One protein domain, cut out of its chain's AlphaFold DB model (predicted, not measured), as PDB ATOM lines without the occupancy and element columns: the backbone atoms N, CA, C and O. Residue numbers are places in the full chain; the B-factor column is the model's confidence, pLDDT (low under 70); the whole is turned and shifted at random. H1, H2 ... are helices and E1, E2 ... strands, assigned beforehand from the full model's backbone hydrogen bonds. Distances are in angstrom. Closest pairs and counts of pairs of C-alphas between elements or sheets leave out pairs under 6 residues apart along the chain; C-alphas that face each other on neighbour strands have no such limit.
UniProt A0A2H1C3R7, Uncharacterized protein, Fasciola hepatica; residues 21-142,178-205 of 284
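Overview. This is residues 21 to 142 and 178 to 205 of the 284 residues of an uncharacterized protein of Fasciola hepatica (UniProt A0A2H1C3R7). A strongly twisted sheet of five strands makes the core of three layers, with helices on both faces: H1 and H2 cover one, H4 and H5 the other, and the short H3 packs near the end of E2. Residues 44 to 49 stick out from this body. The printed part has 150 residues, with named elements in the order E1 H1 E2 H2 E3 H3 E4 H4 E5 H5; the sheet, ordered E1 E4 E2 E3 E5, is mixed, and the class is mixed, helices and strands. The whole is compact, with a radius of gyration of the C-alphas of 15.3 A and spans of 42 by 40 by 33 A.

Arrangement. Start at E2, residues 54 to 61, an inner strand that bends by 51 degrees at residue 57. Its antiparallel neighbour is E4, residues 109 to 114, where N 59 and O 110 are 2.8 A apart; its parallel neighbour is E3, residues 83 to 88, where N 60 and O 85 are 2.9 A apart. At the edges, E1, residues 26 to 28, is antiparallel to E4, with N 27 and O 111 at 2.8 A, and E5, residues 192 to 194, is parallel to E3, with N 193 and O 86 at 2.9 A. H1, residues 30 to 39, runs along the strands at a height over the sheet of 8.9 A. E1, H1 and E2 form a split strand-helix-strand unit, its two strands running the same way with E4 between them; its crossover is right-handed. H2, residues 68 to 79, is on the same face as H1, and E2, H2 and E3 form a strand-helix-strand unit, two parallel neighbours joined through a helix, also right-handed. With residues 73 to 77 alone H2 touches H1, the closest C-alphas being those of Leu 37 and Leu 76, 6.6 A apart. On the opposite face, H4, residues 120 to 132, runs across the strands, at 68 degrees to E4 on the local plane. H5, residues 195 to 205, touches H4 about perpendicular, at 90 degrees; the closest C-alphas, those of Gln 128 and Leu 202, are 6.3 A apart. H3, residues 92 to 97, comes closest to E2 at the C-alphas of Leu 93 and Asp 61, 5.8 A apart. In H1, H2, H3, H4 and H5 every O i to N i+4 pair is within hydrogen-bond range.

Along the chain. Find C-alpha 26 at (245.750, 68.222, 180.383), where E1 begins. E2 runs 20.8 A from C-alpha 54 at (237.731, 68.091, 187.798); H4 spans 18.6 A, H2 16.5 A and H5 15.8 A, ending at C-alpha 205, (252.094, 50.091, 193.384).

Size, cuts and confidence. The C-alphas farthest apart, of Ser 100 and Arg 142, are 45.9 A apart. Residues 143 to 177 are cut out, leaving 16.3 A between C-alphas 142 and 178. The links H1 to E2 and H3 to E4 are long. Confidence is under 70 in 42 residues, among them 40 to 53 and 178 to 187.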
ATOM      1  N   SER A  21     242.394  63.675 171.929       64.94
ATOM      2  CA  SER A  21     241.656  63.099 173.053       64.94
ATOM      3  C   SER A  21     242.246  63.455 174.419       64.94
ATOM      4  O   SER A  21     241.508  63.498 175.393       64.94
ATOM      5  N   LEU A  22     243.547  63.746 174.514       67.50
ATOM      6  CA  LEU A  22     244.232  64.025 175.783       67.50
ATOM      7  C   LEU A  22     244.312  65.518 176.110       67.50
ATOM      8  O   LEU A  22     244.318  65.892 177.284       67.50
ATOM      9  N   ARG A  23     244.306  66.389 175.093       68.25
ATOM     10  CA  ARG A  23     244.363  67.850 175.284       68.25
ATOM     11  C   ARG A  23     243.216  68.407 176.126       68.25
ATOM     12  O   ARG A  23     243.403  69.412 176.802       68.25
ATOM     13  N   SER A  24     242.056  67.758 176.108       77.31
ATOM     14  CA  SER A  24     240.899  68.174 176.908       77.31
ATOM     15  C   SER A  24     241.087  67.940 178.411       77.31
ATOM     16  O   SER A  24     240.418  68.591 179.212       77.31
ATOM     17  N   PHE A  25     242.008  67.050 178.797       81.44
ATOM     18  CA  PHE A  25     242.229  66.642 180.187       81.44
ATOM     19  C   PHE A  25     243.545  67.162 180.775       81.44
ATOM     20  O   PHE A  25     243.730  67.106 181.988       81.44
ATOM     21  N   VAL A  26     244.453  67.687 179.947       85.00
ATOM     22  CA  VAL A  26     245.750  68.222 180.383       85.00
ATOM     23  C   VAL A  26     245.764  69.744 180.263       85.00
ATOM     24  O   VAL A  26     245.668  70.315 179.179       85.00
ATOM     25  N   HIS A  27     245.942  70.418 181.394       86.88
ATOM     26  CA  HIS A  27     245.960  71.871 181.512       86.88
ATOM     27  C   HIS A  27     247.382  72.366 181.749       86.88
ATOM     28  O   HIS A  27     247.899  72.292 182.861       86.88
ATOM     29  N   ILE A  28     248.020  72.893 180.708       86.62
ATOM     30  CA  ILE A  28     249.396  73.388 180.788       86.62
ATOM     31  C   ILE A  28     249.396  74.869 181.185       86.62
ATOM     32  O   ILE A  28     248.736  75.702 180.564       86.62
ATOM     33  N   GLY A  29     250.193  75.206 182.198       85.12
ATOM     34  CA  GLY A  29     250.413  76.570 182.664       85.12
ATOM     35  C   GLY A  29     249.561  76.944 183.876       85.12
ATOM     36  O   GLY A  29     248.388  76.588 183.987       85.12
ATOM     37  N   VAL A  30     250.153  77.741 184.771       86.00
ATOM     38  CA  VAL A  30     249.564  78.085 186.076       86.00
ATOM     39  C   VAL A  30     248.186  78.739 185.955       86.00
ATOM     40  O   VAL A  30     247.274  78.362 186.673       86.00
ATOM     41  N   ASN A  31     247.981  79.627 184.978       87.56
ATOM     42  CA  ASN A  31     246.694  80.298 184.784       87.56
ATOM     43  C   ASN A  31     245.578  79.328 184.377       87.56
ATOM     44  O   ASN A  31     244.428  79.531 184.753       87.56
ATOM     45  N   SER A  32     245.893  78.302 183.580       86.75
ATOM     46  CA  SER A  32     244.900  77.298 183.188       86.75
ATOM     47  C   SER A  32     244.531  76.412 184.373       86.75
ATOM     48  O   SER A  32     243.361  76.076 184.536       86.75
ATOM     49  N   VAL A  33     245.524  76.057 185.191       88.75
ATOM     50  CA  VAL A  33     245.342  75.247 186.399       88.75
ATOM     51  C   VAL A  33     244.531  76.012 187.442       88.75
ATOM     52  O   VAL A  33     243.502  75.510 187.884       88.75
ATOM     53  N   LEU A  34     244.924  77.247 187.764       88.00
ATOM     54  CA  LEU A  34     244.232  78.097 188.738       88.00
ATOM     55  C   LEU A  34     242.774  78.321 188.357       88.00
ATOM     56  O   LEU A  34     241.897  77.993 189.142       88.00
ATOM     57  N   LYS A  35     242.489  78.727 187.112       85.94
ATOM     58  CA  LYS A  35     241.105  78.921 186.646       85.94
ATOM     59  C   LYS A  35     240.219  77.691 186.841       85.94
ATOM     60  O   LYS A  35     239.014  77.833 187.007       85.94
ATOM     61  N   ARG A  36     240.775  76.483 186.731       84.56
ATOM     62  CA  ARG A  36     240.012  75.238 186.876       84.56
ATOM     63  C   ARG A  36     239.892  74.827 188.349       84.56
ATOM     64  O   ARG A  36     238.829  74.358 188.731       84.56
ATOM     65  N   LEU A  37     240.922  75.066 189.167       83.38
ATOM     66  CA  LEU A  37     240.872  74.874 190.623       83.38
ATOM     67  C   LEU A  37     239.915  75.863 191.316       83.38
ATOM     68  O   LEU A  37     239.192  75.470 192.221       83.38
ATOM     69  N   GLU A  38     239.881  77.118 190.865       82.12
ATOM     70  CA  GLU A  38     239.000  78.185 191.370       82.12
ATOM     71  C   GLU A  38     237.546  77.988 190.924       82.12
ATOM     72  O   GLU A  38     236.619  78.256 191.677       82.12
ATOM     73  N   ARG A  39     237.301  77.476 189.709       72.75
ATOM     74  CA  ARG A  39     235.928  77.202 189.237       72.75
ATOM     75  C   ARG A  39     235.182  76.176 190.087       72.75
ATOM     76  O   ARG A  39     233.956  76.204 190.088       72.75
ATOM     77  N   LEU A  40     235.896  75.326 190.823       57.91
ATOM     78  CA  LEU A  40     235.295  74.399 191.783       57.91
ATOM     79  C   LEU A  40     234.606  75.123 192.962       57.91
ATOM     80  O   LEU A  40     233.845  74.479 193.677       57.91
ATOM     81  N   ASP A  41     234.823  76.432 193.174       50.56
ATOM     82  CA  ASP A  41     234.081  77.232 194.173       50.56
ATOM     83  C   ASP A  41     232.658  77.569 193.719       50.56
ATOM     84  O   ASP A  41     231.776  77.765 194.548       50.56
ATOM     85  N   ASN A  42     232.412  77.608 192.407       44.81
ATOM     86  CA  ASN A  42     231.137  78.079 191.863       44.81
ATOM     87  C   ASN A  42     230.111  76.964 191.636       44.81
ATOM     88  O   ASN A  42     229.003  77.250 191.185       44.81
ATOM     89  N   ILE A  43     230.438  75.711 191.962       46.22
ATOM     90  CA  ILE A  43     229.478  74.604 191.908       46.22
ATOM     91  C   ILE A  43     228.744  74.544 193.253       46.22
ATOM     92  O   ILE A  43     228.847  73.597 194.029       46.22
ATOM     93  N   VAL A  44     227.959  75.590 193.523       38.94
ATOM     94  CA  VAL A  44     226.686  75.384 194.209       38.94
ATOM     95  C   VAL A  44     225.923  74.416 193.316       38.94
ATOM     96  O   VAL A  44     225.632  74.754 192.172       38.94
ATOM     97  N   ARG A  45     225.725  73.195 193.823       40.28
ATOM     98  CA  ARG A  45     224.919  72.099 193.266       40.28
ATOM     99  C   ARG A  45     223.933  72.577 192.195       40.28
ATOM    100  O   ARG A  45     222.834  73.016 192.515       40.28
ATOM    101  N   CYS A  46     224.341  72.487 190.937       34.78
ATOM    102  CA  CYS A  46     223.417  72.478 189.821       34.78
ATOM    103  C   CYS A  46     223.427  71.045 189.318       34.78
ATOM    104  O   CYS A  46     224.463  70.557 188.866       34.78
ATOM    105  N   ASP A  47     222.283  70.387 189.466       36.84
ATOM    106  CA  ASP A  47     221.972  69.048 188.978       36.84
ATOM    107  C   ASP A  47     222.033  69.010 187.440       36.84
ATOM    108  O   ASP A  47     221.019  68.968 186.748       36.84
ATOM    109  N   SER A  48     223.236  69.080 186.875       41.81
ATOM    110  CA  SER A  48     223.484  68.739 185.481       41.81
ATOM    111  C   SER A  48     224.274  67.440 185.459       41.81
ATOM    112  O   SER A  48     225.410  67.411 185.925       41.81
ATOM    113  N   GLU A  49     223.684  66.391 184.884       42.25
ATOM    114  CA  GLU A  49     224.212  65.018 184.741       42.25
ATOM    115  C   GLU A  49     225.538  64.897 183.957       42.25
ATOM    116  O   GLU A  49     225.983  63.809 183.593       42.25
ATOM    117  N   GLN A  50     226.195  66.016 183.677       42.50
ATOM    118  CA  GLN A  50     227.483  66.070 183.023       42.50
ATOM    119  C   GLN A  50     228.479  66.713 183.983       42.50
ATOM    120  O   GLN A  50     228.684  67.924 183.971       42.50
ATOM    121  N   GLU A  51     229.081  65.884 184.840       53.16
ATOM    122  CA  GLU A  51     230.178  66.312 185.706       53.16
ATOM    123  C   GLU A  51     231.304  66.908 184.851       53.16
ATOM    124  O   GLU A  51     231.958  66.233 184.044       53.16
ATOM    125  N   ASP A  52     231.507  68.211 185.014       56.84
ATOM    126  CA  ASP A  52     232.609  68.945 184.413       56.84
ATOM    127  C   ASP A  52     233.950  68.312 184.844       56.84
ATOM    128  O   ASP A  52     234.123  68.019 186.031       56.84
ATOM    129  N   PRO A  53     234.944  68.127 183.945       63.00
ATOM    130  CA  PRO A  53     236.227  67.534 184.314       63.00
ATOM    131  C   PRO A  53     236.870  68.284 185.486       63.00
ATOM    132  O   PRO A  53     237.131  69.495 185.393       63.00
ATOM    133  N   SER A  54     237.132  67.562 186.575       79.38
ATOM    134  CA  SER A  54     237.731  68.091 187.798       79.38
ATOM    135  C   SER A  54     239.230  67.804 187.807       79.38
ATOM    136  O   SER A  54     239.670  66.692 187.499       79.38
ATOM    137  N   ILE A  55     240.046  68.812 188.136       85.44
ATOM    138  CA  ILE A  55     241.487  68.590 188.309       85.44
ATOM    139  C   ILE A  55     241.677  67.648 189.489       85.44
ATOM    140  O   ILE A  55     241.221  67.938 190.587       85.44
ATOM    141  N   CYS A  56     242.379  66.543 189.258       86.25
ATOM    142  CA  CYS A  56     242.644  65.519 190.268       86.25
ATOM    143  C   CYS A  56     244.113  65.478 190.689       86.25
ATOM    144  O   CYS A  56     244.426  65.102 191.820       86.25
ATOM    145  N   CYS A  57     245.011  65.889 189.794       89.31
ATOM    146  CA  CYS A  57     246.443  65.948 190.045       89.31
ATOM    147  C   CYS A  57     247.037  67.236 189.465       89.31
ATOM    148  O   CYS A  57     246.663  67.667 188.372       89.31
ATOM    149  N   VAL A  58     247.973  67.843 190.189       91.25
ATOM    150  CA  VAL A  58     248.761  68.993 189.751       91.25
ATOM    151  C   VAL A  58     250.238  68.661 189.885       91.25
ATOM    152  O   VAL A  58     250.724  68.316 190.962       91.25
ATOM    153  N   LEU A  59     250.961  68.814 188.782       91.00
ATOM    154  CA  LEU A  59     252.414  68.775 188.730       91.00
ATOM    155  C   LEU A  59     252.931  70.214 188.805       91.00
ATOM    156  O   LEU A  59     252.552  71.040 187.975       91.00
ATOM    157  N   LEU A  60     253.791  70.521 189.772       90.00
ATOM    158  CA  LEU A  60     254.406  71.837 189.959       90.00
ATOM    159  C   LEU A  60     255.922  71.730 189.787       90.00
ATOM    160  O   LEU A  60     256.550  70.806 190.295       90.00
ATOM    161  N   ASP A  61     256.536  72.682 189.096       86.56
ATOM    162  CA  ASP A  61     257.993  72.733 188.988       86.56
ATOM    163  C   ASP A  61     258.629  73.231 190.301       86.56
ATOM    164  O   ASP A  61     258.191  74.232 190.876       86.56
ATOM    165  N   VAL A  62     259.687  72.556 190.775       81.44
ATOM    166  CA  VAL A  62     260.323  72.847 192.077       81.44
ATOM    167  C   VAL A  62     260.777  74.302 192.226       81.44
ATOM    168  O   VAL A  62     260.742  74.847 193.330       81.44
ATOM    169  N   GLY A  63     261.137  74.971 191.123       80.06
ATOM    170  CA  GLY A  63     261.551  76.376 191.146       80.06
ATOM    171  C   GLY A  63     260.466  77.343 191.631       80.06
ATOM    172  O   GLY A  63     260.776  78.472 192.002       80.06
ATOM    173  N   TRP A  64     259.205  76.906 191.656       82.88
ATOM    174  CA  TRP A  64     258.054  77.739 191.998       82.88
ATOM    175  C   TRP A  64     257.479  77.459 193.380       82.88
ATOM    176  O   TRP A  64     256.620  78.218 193.820       82.88
ATOM    177  N   VAL A  65     257.971  76.446 194.096       78.50
ATOM    178  CA  VAL A  65     257.470  76.066 195.429       78.50
ATOM    179  C   VAL A  65     257.502  77.235 196.413       78.50
ATOM    180  O   VAL A  65     256.540  77.440 197.135       78.50
ATOM    181  N   LYS A  66     258.578  78.031 196.392       76.38
ATOM    182  CA  LYS A  66     258.767  79.196 197.279       76.38
ATOM    183  C   LYS A  66     258.110  80.481 196.764       76.38
ATOM    184  O   LYS A  66     258.245  81.537 197.372       76.38
ATOM    185  N   SER A  67     257.467  80.433 195.598       80.25
ATOM    186  CA  SER A  67     256.806  81.603 195.015       80.25
ATOM    187  C   SER A  67     255.384  81.736 195.551       80.25
ATOM    188  O   SER A  67     254.723  80.731 195.806       80.25
ATOM    189  N   GLN A  68     254.870  82.965 195.632       80.50
ATOM    190  CA  GLN A  68     253.470  83.214 196.008       80.50
ATOM    191  C   GLN A  68     252.484  82.413 195.142       80.50
ATOM    192  O   GLN A  68     251.520  81.857 195.656       80.50
ATOM    193  N   LEU A  69     252.763  82.281 193.838       81.81
ATOM    194  CA  LEU A  69     251.948  81.479 192.922       81.81
ATOM    195  C   LEU A  69     251.984  79.984 193.259       81.81
ATOM    196  O   LEU A  69     250.943  79.337 193.247       81.81
ATOM    197  N   GLY A  70     253.157  79.431 193.571       82.75
ATOM    198  CA  GLY A  70     253.283  78.027 193.965       82.75
ATOM    199  C   GLY A  70     252.584  77.732 195.288       82.75
ATOM    200  O   GLY A  70     251.863  76.741 195.378       82.75
ATOM    201  N   HIS A  71     252.712  78.627 196.272       82.50
ATOM    202  CA  HIS A  71     251.970  78.539 197.531       82.50
ATOM    203  C   HIS A  71     250.458  78.605 197.308       82.50
ATOM    204  O   HIS A  71     249.725  77.810 197.889       82.50
ATOM    205  N   HIS A  72     249.982  79.495 196.436       84.06
ATOM    206  CA  HIS A  72     248.561  79.593 196.116       84.06
ATOM    207  C   HIS A  72     248.027  78.318 195.446       84.06
ATOM    208  O   HIS A  72     247.002  77.784 195.865       84.06
ATOM    209  N   VAL A  73     248.759  77.766 194.469       86.81
ATOM    210  CA  VAL A  73     248.420  76.478 193.842       86.81
ATOM    211  C   VAL A  73     248.382  75.359 194.882       86.81
ATOM    212  O   VAL A  73     247.429  74.585 194.903       86.81
ATOM    213  N   ALA A  74     249.384  75.279 195.761       84.81
ATOM    214  CA  ALA A  74     249.419  74.281 196.824       84.81
ATOM    215  C   ALA A  74     248.235  74.436 197.786       84.81
ATOM    216  O   ALA A  74     247.594  73.449 198.134       84.81
ATOM    217  N   HIS A  75     247.883  75.668 198.149       83.62
ATOM    218  CA  HIS A  75     246.742  75.947 199.009       83.62
ATOM    219  C   HIS A  75     245.418  75.485 198.395       83.62
ATOM    220  O   HIS A  75     244.659  74.767 199.044       83.62
ATOM    221  N   LEU A  76     245.178  75.806 197.122       84.50
ATOM    222  CA  LEU A  76     244.003  75.313 196.401       84.50
ATOM    223  C   LEU A  76     244.006  73.786 196.288       84.50
ATOM    224  O   LEU A  76     242.959  73.165 196.445       84.50
ATOM    225  N   CYS A  77     245.170  73.165 196.071       85.69
ATOM    226  CA  CYS A  77     245.256  71.707 196.043       85.69
ATOM    227  C   CYS A  77     244.891  71.084 197.396       85.69
ATOM    228  O   CYS A  77     244.218  70.060 197.423       85.69
ATOM    229  N   ALA A  78     245.286  71.714 198.505       82.62
ATOM    230  CA  ALA A  78     244.941  71.251 199.843       82.62
ATOM    231  C   ALA A  78     243.441  71.372 200.136       82.62
ATOM    232  O   ALA A  78     242.827  70.403 200.568       82.62
ATOM    233  N   ILE A  79     242.839  72.532 199.839       81.44
ATOM    234  CA  ILE A  79     241.397  72.771 200.032       81.44
ATOM    235  C   ILE A  79     240.556  71.769 199.233       81.44
ATOM    236  O   ILE A  79     239.494  71.347 199.680       81.44
ATOM    237  N   ARG A  80     241.017  71.408 198.032       78.88
ATOM    238  CA  ARG A  80     240.285  70.560 197.082       78.88
ATOM    239  C   ARG A  80     240.662  69.087 197.136       78.88
ATOM    240  O   ARG A  80     240.227  68.334 196.272       78.88
ATOM    241  N   GLU A  81     241.518  68.696 198.077       82.62
ATOM    242  CA  GLU A  81     242.072  67.339 198.180       82.62
ATOM    243  C   GLU A  81     242.756  66.835 196.887       82.62
ATOM    244  O   GLU A  81     242.957  65.635 196.667       82.62
ATOM    245  N   VAL A  82     243.181  67.769 196.035       86.88
ATOM    246  CA  VAL A  82     243.878  67.500 194.779       86.88
ATOM    247  C   VAL A  82     245.305  67.066 195.082       86.88
ATOM    248  O   VAL A  82     245.997  67.628 195.937       86.88
ATOM    249  N   ARG A  83     245.780  66.049 194.360       87.94
ATOM    250  CA  ARG A  83     247.141  65.541 194.540       87.94
ATOM    251  C   ARG A  83     248.148  66.519 193.951       87.94
ATOM    252  O   ARG A  83     248.143  66.765 192.752       87.94
ATOM    253  N   LEU A  84     249.020  67.062 194.794       89.81
ATOM    254  CA  LEU A  84     250.132  67.907 194.370       89.81
ATOM    255  C   LEU A  84     251.427  67.093 194.341       89.81
ATOM    256  O   LEU A  84     251.840  66.555 195.371       89.81
ATOM    257  N   VAL A  85     252.085  67.076 193.184       88.44
ATOM    258  CA  VAL A  85     253.420  66.505 192.982       88.44
ATOM    259  C   VAL A  85     254.361  67.617 192.546       88.44
ATOM    260  O   VAL A  85     254.092  68.332 191.582       88.44
ATOM    261  N   VAL A  86     255.486  67.763 193.237       88.00
ATOM    262  CA  VAL A  86     256.511  68.746 192.888       88.00
ATOM    263  C   VAL A  86     257.649  68.034 192.167       88.00
ATOM    264  O   VAL A  86     258.243  67.109 192.714       88.00
ATOM    265  N   LEU A  87     257.978  68.475 190.954       82.88
ATOM    266  CA  LEU A  87     259.013  67.861 190.128       82.88
ATOM    267  C   LEU A  87     260.351  68.591 190.240       82.88
ATOM    268  O   LEU A  87     260.438  69.799 190.004       82.88
ATOM    269  N   ARG A  88     261.407  67.822 190.525       83.12
ATOM    270  CA  ARG A  88     262.816  68.238 190.449       83.12
ATOM    271  C   ARG A  88     263.576  67.455 189.358       83.12
ATOM    272  O   ARG A  88     263.197  66.323 189.063       83.12
ATOM    273  N   PRO A  89     264.667  68.002 188.789       78.56
ATOM    274  CA  PRO A  89     265.182  69.368 188.955       78.56
ATOM    275  C   PRO A  89     264.282  70.431 188.300       78.56
ATOM    276  O   PRO A  89     263.304  70.101 187.630       78.56
ATOM    277  N   MET A  90     264.610  71.712 188.485       77.94
ATOM    278  CA  MET A  90     263.894  72.820 187.838       77.94
ATOM    279  C   MET A  90     263.835  72.620 186.314       77.94
ATOM    280  O   MET A  90     264.777  72.110 185.710       77.94
ATOM    281  N   GLN A  91     262.737  73.048 185.693       77.31
ATOM    282  CA  GLN A  91     262.425  72.891 184.266       77.31
ATOM    283  C   GLN A  91     262.121  71.454 183.817       77.31
ATOM    284  O   GLN A  91     261.845  71.245 182.632       77.31
ATOM    285  N   SER A  92     262.104  70.467 184.718       77.12
ATOM    286  CA  SER A  92     261.704  69.094 184.361       77.12
ATOM    287  C   SER A  92     260.298  69.063 183.781       77.12
ATOM    288  O   SER A  92     260.048  68.389 182.785       77.12
ATOM    289  N   LEU A  93     259.394  69.876 184.333       80.56
ATOM    290  CA  LEU A  93     258.024  69.963 183.846       80.56
ATOM    291  C   LEU A  93     257.953  70.530 182.421       80.56
ATOM    292  O   LEU A  93     257.169  70.060 181.599       80.56
ATOM    293  N   ALA A  94     258.799  71.514 182.102       77.81
ATOM    294  CA  ALA A  94     258.888  72.081 180.758       77.81
ATOM    295  C   ALA A  94     259.428  71.059 179.751       77.81
ATOM    296  O   ALA A  94     258.914  70.981 178.640       77.81
ATOM    297  N   LYS A  95     260.408  70.234 180.143       78.19
ATOM    298  CA  LYS A  95     260.939  69.155 179.295       78.19
ATOM    299  C   LYS A  95     259.890  68.079 179.010       78.19
ATOM    300  O   LYS A  95     259.785  67.640 177.873       78.19
ATOM    301  N   LEU A  96     259.092  67.715 180.015       74.25
ATOM    302  CA  LEU A  96     258.006  66.742 179.865       74.25
ATOM    303  C   LEU A  96     256.872  67.253 178.970       74.25
ATOM    304  O   LEU A  96     256.248  66.463 178.273       74.25
ATOM    305  N   THR A  97     256.592  68.559 179.008       74.00
ATOM    306  CA  THR A  97     255.412  69.137 178.344       74.00
ATOM    307  C   THR A  97     255.668  69.889 177.050       74.00
ATOM    308  O   THR A  97     254.727  70.118 176.292       74.00
ATOM    309  N   SER A  98     256.911  70.288 176.780       73.38
ATOM    310  CA  SER A  98     257.313  70.784 175.456       73.38
ATOM    311  C   SER A  98     256.950  69.753 174.408       73.38
ATOM    312  O   SER A  98     256.992  68.598 174.756       73.38
ATOM    313  N   SER A  99     256.674  70.105 173.154       67.31
ATOM    314  CA  SER A  99     256.719  69.170 172.017       67.31
ATOM    315  C   SER A  99     257.609  69.728 170.910       67.31
ATOM    316  O   SER A  99     257.922  70.919 170.918       67.31
ATOM    317  N   SER A 100     258.048  68.897 169.959       61.59
ATOM    318  CA  SER A 100     258.805  69.395 168.793       61.59
ATOM    319  C   SER A 100     258.027  70.453 167.998       61.59
ATOM    320  O   SER A 100     258.630  71.347 167.411       61.59
ATOM    321  N   LEU A 101     256.691  70.382 168.035       57.06
ATOM    322  CA  LEU A 101     255.777  71.333 167.406       57.06
ATOM    323  C   LEU A 101     255.496  72.554 168.297       57.06
ATOM    324  O   LEU A 101     255.250  73.644 167.785       57.06
ATOM    325  N   TYR A 102     255.557  72.390 169.622       66.06
ATOM    326  CA  TYR A 102     255.291  73.439 170.607       66.06
ATOM    327  C   TYR A 102     256.372  73.449 171.701       66.06
ATOM    328  O   TYR A 102     256.149  72.943 172.806       66.06
ATOM    329  N   PRO A 103     257.565  74.010 171.428       67.44
ATOM    330  CA  PRO A 103     258.638  74.050 172.412       67.44
ATOM    331  C   PRO A 103     258.273  74.994 173.565       67.44
ATOM    332  O   PRO A 103     258.114  76.205 173.380       67.44
ATOM    333  N   LEU A 104     258.171  74.453 174.780       71.12
ATOM    334  CA  LEU A 104     257.872  75.227 175.978       71.12
ATOM    335  C   LEU A 104     259.172  75.574 176.699       71.12
ATOM    336  O   LEU A 104     259.812  74.741 177.329       71.12
ATOM    337  N   LYS A 105     259.547  76.854 176.669       69.94
ATOM    338  CA  LYS A 105     260.735  77.334 177.396       69.94
ATOM    339  C   LYS A 105     260.564  77.270 178.916       69.94
ATOM    340  O   LYS A 105     261.551  77.205 179.640       69.94
ATOM    341  N   LYS A 106     259.321  77.362 179.401       75.62
ATOM    342  CA  LYS A 106     258.962  77.339 180.823       75.62
ATOM    343  C   LYS A 106     257.583  76.710 180.988       75.62
ATOM    344  O   LYS A 106     256.658  77.074 180.268       75.62
ATOM    345  N   SER A 107     257.446  75.828 181.969       80.50
ATOM    346  CA  SER A 107     256.167  75.292 182.429       80.50
ATOM    347  C   SER A 107     256.181  75.330 183.950       80.50
ATOM    348  O   SER A 107     257.088  74.781 184.568       80.50
ATOM    349  N   ILE A 108     255.242  76.077 184.528       84.62
ATOM    350  CA  ILE A 108     255.168  76.308 185.978       84.62
ATOM    351  C   ILE A 108     254.390  75.179 186.638       84.62
ATOM    352  O   ILE A 108     254.857  74.578 187.599       84.62
ATOM    353  N   ALA A 109     253.199  74.910 186.106       89.12
ATOM    354  CA  ALA A 109     252.278  73.918 186.620       89.12
ATOM    355  C   ALA A 109     251.547  73.237 185.463       89.12
ATOM    356  O   ALA A 109     251.289  73.867 184.432       89.12
ATOM    357  N   VAL A 110     251.197  71.971 185.657       90.12
ATOM    358  CA  VAL A 110     250.365  71.179 184.752       90.12
ATOM    359  C   VAL A 110     249.294  70.502 185.586       90.12
ATOM    360  O   VAL A 110     249.606  69.777 186.524       90.12
ATOM    361  N   GLY A 111     248.035  70.760 185.263       89.12
ATOM    362  CA  GLY A 111     246.884  70.119 185.887       89.12
ATOM    363  C   GLY A 111     246.391  68.973 185.022       89.12
ATOM    364  O   GLY A 111     246.378  69.085 183.798       89.12
ATOM    365  N   ILE A 112     245.975  67.888 185.655       88.88
ATOM    366  CA  ILE A 112     245.413  66.721 184.986       88.88
ATOM    367  C   ILE A 112     244.018  66.494 185.557       88.88
ATOM    368  O   ILE A 112     243.844  66.333 186.771       88.88
ATOM    369  N   SER A 113     243.036  66.523 184.667       87.31
ATOM    370  CA  SER A 113     241.625  66.387 184.994       87.31
ATOM    371  C   SER A 113     241.137  64.963 184.783       87.31
ATOM    372  O   SER A 113     241.523  64.297 183.824       87.31
ATOM    373  N   LEU A 114     240.248  64.523 185.667       83.44
ATOM    374  CA  LEU A 114     239.513  63.274 185.531       83.44
ATOM    375  C   LEU A 114     238.107  63.574 185.007       83.44
ATOM    376  O   LEU A 114     237.485  64.563 185.386       83.44
ATOM    377  N   SER A 115     237.613  62.715 184.122       81.38
ATOM    378  CA  SER A 115     236.222  62.695 183.668       81.38
ATOM    379  C   SER A 115     235.878  61.289 183.193       81.38
ATOM    380  O   SER A 115     236.766  60.530 182.800       81.38
ATOM    381  N   ASN A 116     234.591  60.960 183.141       77.00
ATOM    382  CA  ASN A 116     234.104  59.689 182.598       77.00
ATOM    383  C   ASN A 116     234.429  59.515 181.104       77.00
ATOM    384  O   ASN A 116     234.525  58.392 180.618       77.00
ATOM    385  N   THR A 117     234.667  60.623 180.394       80.25
ATOM    386  CA  THR A 117     235.088  60.634 178.984       80.25
ATOM    387  C   THR A 117     236.605  60.535 178.795       80.25
ATOM    388  O   THR A 117     237.078  60.482 177.659       80.25
ATOM    389  N   ALA A 118     237.384  60.510 179.882       76.56
ATOM    390  CA  ALA A 118     238.832  60.391 179.798       76.56
ATOM    391  C   ALA A 118     239.254  58.995 179.295       76.56
ATOM    392  O   ALA A 118     238.625  57.990 179.660       76.56
ATOM    393  N   PRO A 119     240.348  58.903 178.512       78.38
ATOM    394  CA  PRO A 119     240.949  57.624 178.143       78.38
ATOM    395  C   PRO A 119     241.174  56.739 179.373       78.38
ATOM    396  O   PRO A 119     241.505  57.238 180.454       78.38
ATOM    397  N   LEU A 120     240.959  55.430 179.227       77.88
ATOM    398  CA  LEU A 120     241.046  54.477 180.339       77.88
ATOM    399  C   LEU A 120     242.427  54.526 181.009       77.88
ATOM    400  O   LEU A 120     242.523  54.496 182.232       77.88
ATOM    401  N   GLU A 121     243.475  54.695 180.211       76.25
ATOM    402  CA  GLU A 121     244.870  54.777 180.639       76.25
ATOM    403  C   GLU A 121     245.108  55.979 181.557       76.25
ATOM    404  O   GLU A 121     245.796  55.869 182.572       76.25
ATOM    405  N   LEU A 122     244.504  57.128 181.231       77.75
ATOM    406  CA  LEU A 122     244.586  58.335 182.048       77.75
ATOM    407  C   LEU A 122     243.841  58.152 183.375       77.75
ATOM    408  O   LEU A 122     244.351  58.549 184.422       77.75
ATOM    409  N   ARG A 123     242.663  57.518 183.347       80.00
ATOM    410  CA  ARG A 123     241.885  57.233 184.563       80.00
ATOM    411  C   ARG A 123     242.646  56.303 185.507       80.00
ATOM    412  O   ARG A 123     242.828  56.640 186.671       80.00
ATOM    413  N   GLN A 124     243.160  55.186 184.994       81.00
ATOM    414  CA  GLN A 124     243.963  54.234 185.772       81.00
ATOM    415  C   GLN A 124     245.223  54.879 186.352       81.00
ATOM    416  O   GLN A 124     245.581  54.625 187.500       81.00
ATOM    417  N   TRP A 125     245.888  55.736 185.575       80.25
ATOM    418  CA  TRP A 125     247.054  56.463 186.058       80.25
ATOM    419  C   TRP A 125     246.712  57.425 187.204       80.25
ATOM    420  O   TRP A 125     247.430  57.463 188.201       80.25
ATOM    421  N   ILE A 126     245.607  58.176 187.100       81.75
ATOM    422  CA  ILE A 126     245.158  59.070 188.179       81.75
ATOM    423  C   ILE A 126     244.893  58.280 189.464       81.75
ATOM    424  O   ILE A 126     245.317  58.721 190.531       81.75
ATOM    425  N   GLU A 127     244.249  57.116 189.376       82.81
ATOM    426  CA  GLU A 127     244.003  56.269 190.550       82.81
ATOM    427  C   GLU A 127     245.310  55.778 191.187       82.81
ATOM    428  O   GLU A 127     245.499  55.907 192.394       82.81
ATOM    429  N   GLN A 128     246.294  55.349 190.392       81.50
ATOM    430  CA  GLN A 128     247.617  54.989 190.921       81.50
ATOM    431  C   GLN A 128     248.322  56.163 191.606       81.50
ATOM    432  O   GLN A 128     248.964  55.988 192.643       81.50
ATOM    433  N   VAL A 129     248.209  57.369 191.046       82.62
ATOM    434  CA  VAL A 129     248.748  58.578 191.676       82.62
ATOM    435  C   VAL A 129     248.029  58.869 192.990       82.62
ATOM    436  O   VAL A 129     248.689  59.262 193.944       82.62
ATOM    437  N   ARG A 130     246.709  58.669 193.076       83.81
ATOM    438  CA  ARG A 130     245.930  58.891 194.308       83.81
ATOM    439  C   ARG A 130     246.319  57.948 195.441       83.81
ATOM    440  O   ARG A 130     246.331  58.401 196.586       83.81
ATOM    441  N   GLU A 131     246.654  56.704 195.107       83.31
ATOM    442  CA  GLU A 131     247.151  55.684 196.039       83.31
ATOM    443  C   GLU A 131     248.563  56.005 196.549       83.31
ATOM    444  O   GLU A 131     248.871  55.865 197.730       83.31
ATOM    445  N   VAL A 132     249.445  56.443 195.650       80.56
ATOM    446  CA  VAL A 132     250.870  56.655 195.945       80.56
ATOM    447  C   VAL A 132     251.154  58.032 196.544       80.56
ATOM    448  O   VAL A 132     252.074  58.191 197.349       80.56
ATOM    449  N   VAL A 133     250.415  59.049 196.109       80.56
ATOM    450  CA  VAL A 133     250.602  60.441 196.511       80.56
ATOM    451  C   VAL A 133     249.466  60.817 197.458       80.56
ATOM    452  O   VAL A 133     248.317  60.910 197.020       80.56
ATOM    453  N   PRO A 134     249.749  61.078 198.744       75.62
ATOM    454  CA  PRO A 134     248.713  61.451 199.700       75.62
ATOM    455  C   PRO A 134     248.094  62.820 199.372       75.62
ATOM    456  O   PRO A 134     248.726  63.680 198.748       75.62
ATOM    457  N   ALA A 135     246.862  63.067 199.829       75.62
ATOM    458  CA  ALA A 135     246.225  64.388 199.751       75.62
ATOM    459  C   ALA A 135     247.069  65.432 200.491       75.62
ATOM    460  O   ALA A 135     247.672  65.111 201.516       75.62
ATOM    461  N   LEU A 136     247.173  66.661 199.980       73.31
ATOM    462  CA  LEU A 136     247.928  67.708 200.669       73.31
ATOM    463  C   LEU A 136     247.123  68.228 201.862       73.31
ATOM    464  O   LEU A 136     246.174  68.978 201.692       73.31
ATOM    465  N   THR A 137     247.518  67.862 203.077       65.19
ATOM    466  CA  THR A 137     246.949  68.429 204.302       65.19
ATOM    467  C   THR A 137     247.780  69.636 204.711       65.19
ATOM    468  O   THR A 137     248.828  69.496 205.342       65.19
ATOM    469  N   LEU A 138     247.348  70.835 204.327       63.50
ATOM    470  CA  LEU A 138     247.848  72.048 204.970       63.50
ATOM    471  C   LEU A 138     247.044  72.272 206.254       63.50
ATOM    472  O   LEU A 138     245.847  71.964 206.258       63.50
ATOM    473  N   PRO A 139     247.645  72.811 207.330       53.53
ATOM    474  CA  PRO A 139     246.878  73.303 208.461       53.53
ATOM    475  C   PRO A 139     246.048  74.481 207.959       53.53
ATOM    476  O   PRO A 139     246.487  75.629 207.929       53.53
ATOM    477  N   MET A 140     244.849  74.181 207.472       47.78
ATOM    478  CA  MET A 140     243.869  75.204 207.188       47.78
ATOM    479  C   MET A 140     243.567  75.861 208.524       47.78
ATOM    480  O   MET A 140     243.085  75.205 209.451       47.78
ATOM    481  N   VAL A 141     243.829  77.162 208.612       48.84
ATOM    482  CA  VAL A 141     243.125  78.001 209.572       48.84
ATOM    483  C   VAL A 141     241.662  77.890 209.164       48.84
ATOM    484  O   VAL A 141     241.201  78.588 208.262       48.84
ATOM    485  N   ARG A 142     240.943  76.927 209.752       41.56
ATOM    486  CA  ARG A 142     239.485  76.959 209.733       41.56
ATOM    487  C   ARG A 142     239.140  78.336 210.282       41.56
ATOM    488  O   ARG A 142     239.653  78.664 211.354       41.56
ATOM    489  N   LYS A 178     249.406  90.186 203.738       40.81
ATOM    490  CA  LYS A 178     248.499  89.646 204.769       40.81
ATOM    491  C   LYS A 178     247.305  88.886 204.185       40.81
ATOM    492  O   LYS A 178     246.702  88.092 204.896       40.81
ATOM    493  N   LEU A 179     246.961  89.118 202.913       44.94
ATOM    494  CA  LEU A 179     245.877  88.397 202.226       44.94
ATOM    495  C   LEU A 179     246.210  86.923 201.973       44.94
ATOM    496  O   LEU A 179     245.321  86.079 201.945       44.94
ATOM    497  N   TYR A 180     247.495  86.623 201.827       44.94
ATOM    498  CA  TYR A 180     248.014  85.269 201.809       44.94
ATOM    499  C   TYR A 180     248.947  85.163 202.994       44.94
ATOM    500  O   TYR A 180     250.114  85.520 202.876       44.94
ATOM    501  N   LEU A 181     248.439  84.709 204.141       40.44
ATOM    502  CA  LEU A 181     249.322  84.171 205.169       40.44
ATOM    503  C   LEU A 181     250.211  83.141 204.455       40.44
ATOM    504  O   LEU A 181     249.675  82.142 203.955       40.44
ATOM    505  N   PRO A 182     251.534  83.367 204.336       46.44
ATOM    506  CA  PRO A 182     252.421  82.284 203.993       46.44
ATOM    507  C   PRO A 182     252.267  81.345 205.177       46.44
ATOM    508  O   PRO A 182     252.717  81.644 206.280       46.44
ATOM    509  N   SER A 183     251.551  80.241 204.989       51.00
ATOM    510  CA  SER A 183     251.774  79.130 205.886       51.00
ATOM    511  C   SER A 183     253.243  78.786 205.654       51.00
ATOM    512  O   SER A 183     253.617  78.261 204.609       51.00
ATOM    513  N   GLU A 184     254.104  79.190 206.591       53.34
ATOM    514  CA  GLU A 184     255.529  78.848 206.595       53.34
ATOM    515  C   GLU A 184     255.739  77.330 206.610       53.34
ATOM    516  O   GLU A 184     256.867  76.861 206.525       53.34
ATOM    517  N   THR A 185     254.652  76.552 206.681       56.50
ATOM    518  CA  THR A 185     254.637  75.122 206.452       56.50
ATOM    519  C   THR A 185     255.246  74.810 205.088       56.50
ATOM    520  O   THR A 185     254.628  75.083 204.049       56.50
ATOM    521  N   PRO A 186     256.457  74.237 205.064       63.81
ATOM    522  CA  PRO A 186     257.068  73.828 203.819       63.81
ATOM    523  C   PRO A 186     256.215  72.726 203.183       63.81
ATOM    524  O   PRO A 186     255.622  71.900 203.881       63.81
ATOM    525  N   ILE A 187     256.172  72.680 201.847       67.81
ATOM    526  CA  ILE A 187     255.659  71.492 201.159       67.81
ATOM    527  C   ILE A 187     256.521  70.314 201.613       67.81
ATOM    528  O   ILE A 187     257.746  70.350 201.474       67.81
ATOM    529  N   SER A 188     255.872  69.296 202.175       71.75
ATOM    530  CA  SER A 188     256.558  68.133 202.725       71.75
ATOM    531  C   SER A 188     257.439  67.452 201.666       71.75
ATOM    532  O   SER A 188     257.073  67.345 200.490       71.75
ATOM    533  N   SER A 189     258.641  67.037 202.076       71.19
ATOM    534  CA  SER A 189     259.688  66.542 201.171       71.19
ATOM    535  C   SER A 189     259.296  65.262 200.433       71.19
ATOM    536  O   SER A 189     259.793  65.014 199.339       71.19
ATOM    537  N   ASP A 190     258.357  64.483 200.974       72.38
ATOM    538  CA  ASP A 190     257.776  63.297 200.337       72.38
ATOM    539  C   ASP A 190     257.111  63.602 198.983       72.38
ATOM    540  O   ASP A 190     257.012  62.711 198.136       72.38
ATOM    541  N   ARG A 191     256.708  64.856 198.750       72.88
ATOM    542  CA  ARG A 191     256.046  65.323 197.519       72.88
ATOM    543  C   ARG A 191     256.997  65.892 196.480       72.88
ATOM    544  O   ARG A 191     256.581  66.110 195.343       72.88
ATOM    545  N   ILE A 192     258.239  66.165 196.869       80.69
ATOM    546  CA  ILE A 192     259.268  66.691 195.979       80.69
ATOM    547  C   ILE A 192     260.031  65.502 195.415       80.69
ATOM    548  O   ILE A 192     260.871  64.910 196.086       80.69
ATOM    549  N   VAL A 193     259.729  65.155 194.171       79.75
ATOM    550  CA  VAL A 193     260.229  63.939 193.532       79.75
ATOM    551  C   VAL A 193     260.889  64.244 192.199       79.75
ATOM    552  O   VAL A 193     260.533  65.191 191.494       79.75
ATOM    553  N   THR A 194     261.878  63.439 191.834       78.00
ATOM    554  CA  THR A 194     262.322  63.370 190.442       78.00
ATOM    555  C   THR A 194     261.278  62.647 189.594       78.00
ATOM    556  O   THR A 194     260.439  61.900 190.102       78.00
ATOM    557  N   VAL A 195     261.346  62.824 188.274       74.56
ATOM    558  CA  VAL A 195     260.511  62.051 187.338       74.56
ATOM    559  C   VAL A 195     260.746  60.542 187.511       74.56
ATOM    560  O   VAL A 195     259.795  59.764 187.495       74.56
ATOM    561  N   ALA A 196     261.997  60.134 187.748       72.88
ATOM    562  CA  ALA A 196     262.363  58.739 187.984       72.88
ATOM    563  C   ALA A 196     261.824  58.199 189.322       72.88
ATOM    564  O   ALA A 196     261.374  57.060 189.397       72.88
ATOM    565  N   GLU A 197     261.820  59.009 190.382       75.62
ATOM    566  CA  GLU A 197     261.228  58.630 191.671       75.62
ATOM    567  C   GLU A 197     259.712  58.468 191.558       75.62
ATOM    568  O   GLU A 197     259.168  57.479 192.048       75.62
ATOM    569  N   LEU A 198     259.032  59.399 190.879       79.56
ATOM    570  CA  LEU A 198     257.600  59.283 190.608       79.56
ATOM    571  C   LEU A 198     257.295  57.983 189.850       79.56
ATOM    572  O   LEU A 198     256.389  57.251 190.240       79.56
ATOM    573  N   TRP A 199     258.102  57.664 188.834       74.00
ATOM    574  CA  TRP A 199     258.014  56.404 188.096       74.00
ATOM    575  C   TRP A 199     258.134  55.187 189.015       74.00
ATOM    576  O   TRP A 199     257.253  54.330 189.037       74.00
ATOM    577  N   CYS A 200     259.198  55.123 189.818       75.06
ATOM    578  CA  CYS A 200     259.452  53.980 190.690       75.06
ATOM    579  C   CYS A 200     258.302  53.744 191.675       75.06
ATOM    580  O   CYS A 200     257.934  52.594 191.926       75.06
ATOM    581  N   ARG A 201     257.704  54.816 192.207       78.06
ATOM    582  CA  ARG A 201     256.573  54.704 193.131       78.06
ATOM    583  C   ARG A 201     255.314  54.162 192.444       78.06
ATOM    584  O   ARG A 201     254.663  53.283 193.002       78.06
ATOM    585  N   LEU A 202     255.017  54.624 191.228       74.25
ATOM    586  CA  LEU A 202     253.869  54.151 190.444       74.25
ATOM    587  C   LEU A 202     254.036  52.691 189.988       74.25
ATOM    588  O   LEU A 202     253.106  51.897 190.084       74.25
ATOM    589  N   CYS A 203     255.234  52.280 189.565       69.06
ATOM    590  CA  CYS A 203     255.481  50.886 189.176       69.06
ATOM    591  C   CYS A 203     255.492  49.923 190.371       69.06
ATOM    592  O   CYS A 203     255.147  48.749 190.235       69.06
ATOM    593  N   SER A 204     255.886  50.402 191.553       65.00
ATOM    594  CA  SER A 204     255.861  49.590 192.773       65.00
ATOM    595  C   SER A 204     254.435  49.344 193.267       65.00
ATOM    596  O   SER A 204     254.157  48.259 193.773       65.00
ATOM    597  N   SER A 205     253.516  50.299 193.079       56.91
ATOM    598  CA  SER A 205     252.094  50.091 193.384       56.91
ATOM    599  C   SER A 205     251.407  49.194 192.350       56.91
ATOM    600  O   SER A 205     250.595  48.352 192.730       56.91
TER     601      SER A 205